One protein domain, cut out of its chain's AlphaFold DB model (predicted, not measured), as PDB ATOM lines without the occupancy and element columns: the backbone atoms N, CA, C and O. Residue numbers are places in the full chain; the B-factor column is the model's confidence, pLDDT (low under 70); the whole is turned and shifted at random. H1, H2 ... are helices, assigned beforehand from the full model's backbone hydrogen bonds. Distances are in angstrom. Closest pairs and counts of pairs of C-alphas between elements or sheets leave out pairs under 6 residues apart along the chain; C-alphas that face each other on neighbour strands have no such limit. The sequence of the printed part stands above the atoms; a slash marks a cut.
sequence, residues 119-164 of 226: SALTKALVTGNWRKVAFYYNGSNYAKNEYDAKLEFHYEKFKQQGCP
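AT A GLANCE: This is residues 119 to 164 of the 226 residues of the protein "Muramidase domain-containing protein" of Duganella sp. Root198D2 (UniProt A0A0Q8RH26). Read from the first residue and you meet a slanted hairpin of two short helices, H1 and H2, then a small helical turn, H3, at the corner, and then a long helix, H4, whose first part packs on H2. H4 leads away from the hairpin as an arm, and residues 156 to 162 stick out free, of which 156 to 161 belong to H4. The printed part has 46 residues with four named helices in the order H1, H2, H3, H4 and no named strand; its class is all helix. It is only just compact, close to loose, with a radius of gyration of the C-alphas of 10.9 A, and its C-alphas span 31 by 24 by 14 A.

IN THESE COORDINATES: Find C-alpha 119 at (111.811, 137.447, 158.850); there H1 begins, residues 119 to 126, 10.6 A from first to last C-alpha. Next look at C-alpha 130 at (112.686, 145.190, 171.501), where H2 begins; it holds residues 130 to 138 and is 11.4 A long. H3, residues 142 to 145, comes next and measures 5.8 A. H4, the longest helix, has residues 147 to 161 and runs 20.7 A, ending at C-alpha 161 at (97.446, 144.368, 183.587).

HOW THE PARTS SIT: Begin at H2, the hub, which touches the three other helices. H1 touches H2, closest at the C-alphas of Leu 121 and Val 133, 5.6 A apart. The two form a helical hairpin and run opposite ways at a steep tilt of 44 degrees. On from H2, H3 only just touches it, with 3 pairs of C-alphas within 8 A, and only at the corner by their link; the closest C-alphas are those of Phe 135 and Tyr 142, 5.8 A apart. H4 touches H2 with residues 147 to 152 alone; look at the closest C-alphas, those of Arg 131 and Asp 148, 4.9 A apart. H2 and H4 run opposite ways at a steep tilt of 61 degrees. H3 and H4 are close but not clearly touching, with the C-alphas of Tyr 142 and Asp 148 the closest at 7.4 A. H1 is apart from H3 and from H4. In H1, H2 and H4 every O i to N i+4 pair is within hydrogen-bond range; H3 is too short for such a pair, and its one O i to N i+3 pair is within range.

THE WHOLE: The two C-alphas farthest apart are those of Ser 140 and Gln 161, at 31.0 A. From the first printed C-alpha, that of Ser 119, to the last, that of Pro 164, you cross 27.2 A. The printed part has no cut, and the links H1 to H2, H2 to H3 and H3 to H4 are tight. The mean pLDDT of the printed part is 93.0, and no printed residue is under 70.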
ATOM      1  N   SER A 119     111.497 138.605 157.998       95.56
ATOM      2  CA  SER A 119     111.811 137.447 158.850       95.56
ATOM      3  C   SER A 119     112.638 137.823 160.086       95.56
ATOM      4  O   SER A 119     112.425 137.276 161.171       95.56
ATOM      5  N   ALA A 120     113.537 138.801 159.954       96.94
ATOM      6  CA  ALA A 120     114.337 139.314 161.059       96.94
ATOM      7  C   ALA A 120     113.493 140.069 162.102       96.94
ATOM      8  O   ALA A 120     113.727 139.908 163.302       96.94
ATOM      9  N   LEU A 121     112.488 140.835 161.659       96.88
ATOM     10  CA  LEU A 121     111.524 141.509 162.532       96.88
ATOM     11  C   LEU A 121     110.626 140.494 163.240       96.88
ATOM     12  O   LEU A 121     110.480 140.558 164.457       96.88
ATOM     13  N   THR A 122     110.094 139.515 162.503       97.19
ATOM     14  CA  THR A 122     109.294 138.425 163.081       97.19
ATOM     15  C   THR A 122     110.078 137.690 164.167       97.19
ATOM     16  O   THR A 122     109.605 137.552 165.294       97.19
ATOM     17  N   LYS A 123     111.318 137.274 163.869       97.94
ATOM     18  CA  LYS A 123     112.186 136.604 164.843       97.94
ATOM     19  C   LYS A 123     112.438 137.486 166.062       97.94
ATOM     20  O   LYS A 123     112.330 137.003 167.184       97.94
ATOM     21  N   ALA A 124     112.758 138.765 165.853       97.62
ATOM     22  CA  ALA A 124     112.993 139.703 166.942       97.62
ATOM     23  C   ALA A 124     111.775 139.822 167.866       97.62
ATOM     24  O   ALA A 124     111.951 139.753 169.081       97.62
ATOM     25  N   LEU A 125     110.569 139.926 167.298       96.00
ATOM     26  CA  LEU A 125     109.321 140.021 168.051       96.00
ATOM     27  C   LEU A 125     109.059 138.756 168.879       96.00
ATOM     28  O   LEU A 125     108.808 138.861 170.074       96.00
ATOM     29  N   VAL A 126     109.204 137.571 168.277       95.56
ATOM     30  CA  VAL A 126     109.033 136.279 168.971       95.56
ATOM     31  C   VAL A 126     110.033 136.117 170.117       95.56
ATOM     32  O   VAL A 126     109.688 135.600 171.174       95.56
ATOM     33  N   THR A 127     111.273 136.576 169.934       96.38
ATOM     34  CA  THR A 127     112.317 136.485 170.968       96.38
ATOM     35  C   THR A 127     112.281 137.624 171.993       96.38
ATOM     36  O   THR A 127     113.169 137.686 172.837       96.38
ATOM     37  N   GLY A 128     111.329 138.561 171.897       95.44
ATOM     38  CA  GLY A 128     111.258 139.729 172.783       95.44
ATOM     39  C   GLY A 128     112.442 140.699 172.647       95.44
ATOM     40  O   GLY A 128     112.807 141.376 173.601       95.44
ATOM     41  N   ASN A 129     113.089 140.773 171.479       97.12
ATOM     42  CA  ASN A 129     114.221 141.673 171.256       97.12
ATOM     43  C   ASN A 129     113.731 143.056 170.804       97.12
ATOM     44  O   ASN A 129     113.746 143.374 169.611       97.12
ATOM     45  N   TRP A 130     113.313 143.886 171.759       96.00
ATOM     46  CA  TRP A 130     112.686 145.190 171.501       96.00
ATOM     47  C   TRP A 130     113.564 146.148 170.704       96.00
ATOM     48  O   TRP A 130     113.066 146.856 169.833       96.00
ATOM     49  N   ARG A 131     114.882 146.097 170.913       96.19
ATOM     50  CA  ARG A 131     115.850 146.877 170.137       96.19
ATOM     51  C   ARG A 131     115.801 146.532 168.648       96.19
ATOM     52  O   ARG A 131     115.752 147.422 167.801       96.19
ATOM     53  N   LYS A 132     115.799 145.236 168.319       97.12
ATOM     54  CA  LYS A 132     115.693 144.766 166.930       97.12
ATOM     55  C   LYS A 132     114.300 145.002 166.355       97.12
ATOM     56  O   LYS A 132     114.211 145.395 165.197       97.12
ATOM     57  N   VAL A 133     113.238 144.819 167.143       96.56
ATOM     58  CA  VAL A 133     111.868 145.152 166.715       96.56
ATOM     59  C   VAL A 133     111.794 146.624 166.315       96.56
ATOM     60  O   VAL A 133     111.395 146.936 165.196       96.56
ATOM     61  N   ALA A 134     112.258 147.522 167.184       94.88
ATOM     62  CA  ALA A 134     112.259 148.952 166.925       94.88
ATOM     63  C   ALA A 134     113.096 149.318 165.693       94.88
ATOM     64  O   ALA A 134     112.640 150.108 164.872       94.88
ATOM     65  N   PHE A 135     114.273 148.707 165.521       95.44
ATOM     66  CA  PHE A 135     115.128 148.929 164.357       95.44
ATOM     67  C   PHE A 135     114.475 148.500 163.038       95.44
ATOM     68  O   PHE A 135     114.467 149.279 162.088       95.44
ATOM     69  N   TYR A 136     113.935 147.280 162.951       94.94
ATOM     70  CA  TYR A 136     113.355 146.792 161.696       94.94
ATOM     71  C   TYR A 136     112.005 147.438 161.375       94.94
ATOM     72  O   TYR A 136     111.673 147.574 160.203       94.94
ATOM     73  N   TYR A 137     111.243 147.846 162.394       93.56
ATOM     74  CA  TYR A 137     109.945 148.484 162.195       93.56
ATOM     75  C   TYR A 137     110.070 149.991 161.910       93.56
ATOM     76  O   TYR A 137     109.474 150.485 160.960       93.56
ATOM     77  N   ASN A 138     110.872 150.719 162.696       90.19
ATOM     78  CA  ASN A 138     110.969 152.189 162.640       90.19
ATOM     79  C   ASN A 138     112.223 152.700 161.908       90.19
ATOM     80  O   ASN A 138     112.366 153.897 161.658       90.19
ATOM     81  N   GLY A 139     113.160 151.810 161.578       90.06
ATOM     82  CA  GLY A 139     114.419 152.140 160.918       90.06
ATOM     83  C   GLY A 139     115.559 152.498 161.876       90.06
ATOM     84  O   GLY A 139     115.435 152.502 163.099       90.06
ATOM     85  N   SER A 140     116.720 152.832 161.306       91.06
ATOM     86  CA  SER A 140     117.980 153.028 162.045       91.06
ATOM     87  C   SER A 140     117.959 154.154 163.082       91.06
ATOM     88  O   SER A 140     118.745 154.136 164.025       91.06
ATOM     89  N   ASN A 141     117.047 155.117 162.938       87.31
ATOM     90  CA  ASN A 141     116.894 156.243 163.857       87.31
ATOM     91  C   ASN A 141     115.961 155.948 165.045       87.31
ATOM     92  O   ASN A 141     115.679 156.871 165.808       87.31
ATOM     93  N   TYR A 142     115.497 154.705 165.230       89.75
ATOM     94  CA  TYR A 142     114.492 154.361 166.244       89.75
ATOM     95  C   TYR A 142     114.856 154.841 167.666       89.75
ATOM     96  O   TYR A 142     113.990 155.274 168.425       89.75
ATOM     97  N   ALA A 143     116.146 154.815 168.019       90.56
ATOM     98  CA  ALA A 143     116.617 155.168 169.356       90.56
ATOM     99  C   ALA A 143     116.364 156.643 169.712       90.56
ATOM    100  O   ALA A 143     116.184 156.960 170.880       90.56
ATOM    101  N   LYS A 144     116.278 157.545 168.719       89.31
ATOM    102  CA  LYS A 144     115.995 158.975 168.956       89.31
ATOM    103  C   LYS A 144     114.634 159.210 169.611       89.31
ATOM    104  O   LYS A 144     114.460 160.208 170.296       89.31
ATOM    105  N   ASN A 145     113.691 158.297 169.384       85.62
ATOM    106  CA  ASN A 145     112.334 158.358 169.921       85.62
ATOM    107  C   ASN A 145     112.080 157.275 170.978       85.62
ATOM    108  O   ASN A 145     110.922 157.081 171.358       85.62
ATOM    109  N   GLU A 146     113.127 156.571 171.429       91.19
ATOM    110  CA  GLU A 146     113.059 155.523 172.461       91.19
ATOM    111  C   GLU A 146     112.022 154.433 172.142       91.19
ATOM    112  O   GLU A 146     111.308 153.940 173.017       91.19
ATOM    113  N   TYR A 147     111.877 154.085 170.857       91.12
ATOM    114  CA  TYR A 147     110.878 153.103 170.424       91.12
ATOM    115  C   TYR A 147     111.054 151.748 171.112       91.12
ATOM    116  O   TYR A 147     110.072 151.111 171.476       91.12
ATOM    117  N   ASP A 148     112.294 151.318 171.314       93.38
ATOM    118  CA  ASP A 148     112.643 150.085 172.012       93.38
ATOM    119  C   ASP A 148     112.177 150.092 173.471       93.38
ATOM    120  O   ASP A 148     111.432 149.196 173.866       93.38
ATOM    121  N   ALA A 149     112.527 151.129 174.235       94.06
ATOM    122  CA  ALA A 149     112.118 151.253 175.634       94.06
ATOM    123  C   ALA A 149     110.588 151.344 175.781       94.06
ATOM    124  O   ALA A 149     110.001 150.730 176.671       94.06
ATOM    125  N   LYS A 150     109.912 152.063 174.875       92.69
ATOM    126  CA  LYS A 150     108.444 152.165 174.871       92.69
ATOM    127  C   LYS A 150     107.773 150.829 174.559       92.69
ATOM    128  O   LYS A 150     106.766 150.499 175.187       92.69
ATOM    129  N   LEU A 151     108.298 150.065 173.600       93.12
ATOM    130  CA  LEU A 151     107.780 148.734 173.270       93.12
ATOM    131  C   LEU A 151     107.911 147.781 174.461       93.12
ATOM    132  O   LEU A 151     106.924 147.142 174.821       93.12
ATOM    133  N   GLU A 152     109.083 147.746 175.096       94.62
ATOM    134  CA  GLU A 152     109.335 146.932 176.288       94.62
ATOM    135  C   GLU A 152     108.401 147.311 177.442       94.62
ATOM    136  O   GLU A 152     107.710 146.455 177.998       94.62
ATOM    137  N   PHE A 153     108.299 148.608 177.740       92.94
ATOM    138  CA  PHE A 153     107.413 149.124 178.779       92.94
ATOM    139  C   PHE A 153     105.955 148.698 178.560       92.94
ATOM    140  O   PHE A 153     105.289 148.232 179.485       92.94
ATOM    141  N   HIS A 154     105.440 148.843 177.334       90.62
ATOM    142  CA  HIS A 154     104.062 148.461 177.032       90.62
ATOM    143  C   HIS A 154     103.847 146.949 177.051       90.62
ATOM    144  O   HIS A 154     102.782 146.509 177.482       90.62
ATOM    145  N   TYR A 155     104.834 146.162 176.623       92.19
ATOM    146  CA  TYR A 155     104.772 144.709 176.722       92.19
ATOM    147  C   TYR A 155     104.636 144.260 178.181       92.19
ATOM    148  O   TYR A 155     103.689 143.546 178.514       92.19
ATOM    149  N   GLU A 156     105.507 144.744 179.071       93.38
ATOM    150  CA  GLU A 156     105.446 144.396 180.494       93.38
ATOM    151  C   GLU A 156     104.164 144.909 181.157       93.38
ATOM    152  O   GLU A 156     103.528 144.186 181.925       93.38
ATOM    153  N   LYS A 157     103.710 146.117 180.793       90.38
ATOM    154  CA  LYS A 157     102.425 146.648 181.260       90.38
ATOM    155  C   LYS A 157     101.270 145.705 180.914       90.38
ATOM    156  O   LYS A 157     100.476 145.383 181.794       90.38
ATOM    157  N   PHE A 158     101.160 145.260 179.661       90.19
ATOM    158  CA  PHE A 158     100.056 144.391 179.233       90.19
ATOM    159  C   PHE A 158     100.174 142.970 179.775       90.19
ATOM    160  O   PHE A 158      99.162 142.337 180.058       90.19
ATOM    161  N   LYS A 159     101.396 142.483 179.999       91.38
ATOM    162  CA  LYS A 159     101.624 141.209 180.683       91.38
ATOM    163  C   LYS A 159     101.107 141.230 182.127       91.38
ATOM    164  O   LYS A 159     100.598 140.219 182.597       91.38
ATOM    165  N   GLN A 160     101.219 142.365 182.818       90.75
ATOM    166  CA  GLN A 160     100.763 142.521 184.206       90.75
ATOM    167  C   GLN A 160      99.274 142.872 184.320       90.75
ATOM    168  O   GLN A 160      98.584 142.352 185.189       90.75
ATOM    169  N   GLN A 161      98.788 143.783 183.474       87.75
ATOM    170  CA  GLN A 161      97.446 144.368 183.587       87.75
ATOM    171  C   GLN A 161      96.403 143.679 182.700       87.75
ATOM    172  O   GLN A 161      95.223 144.006 182.786       87.75
ATOM    173  N   GLY A 162      96.830 142.750 181.844       89.44
ATOM    174  CA  GLY A 162      96.000 142.186 180.790       89.44
ATOM    175  C   GLY A 162      95.961 143.064 179.539       89.44
ATOM    176  O   GLY A 162      96.560 144.145 179.457       89.44
ATOM    177  N   CYS A 163      95.269 142.559 178.523       86.25
ATOM    178  CA  CYS A 163      95.093 143.271 177.267       86.25
ATOM    179  C   CYS A 163      94.042 144.389 177.401       86.25
ATOM    180  O   CYS A 163      93.103 144.251 178.182       86.25
ATOM    181  N   PRO A 164      94.176 145.473 176.616       89.19
ATOM    182  CA  PRO A 164      93.121 146.469 176.443       89.19
ATOM    183  C   PRO A 164      91.767 145.838 176.100       89.19
ATOM    184  O   PRO A 164      91.703 144.967 175.230       89.19
TER     185      PRO A 164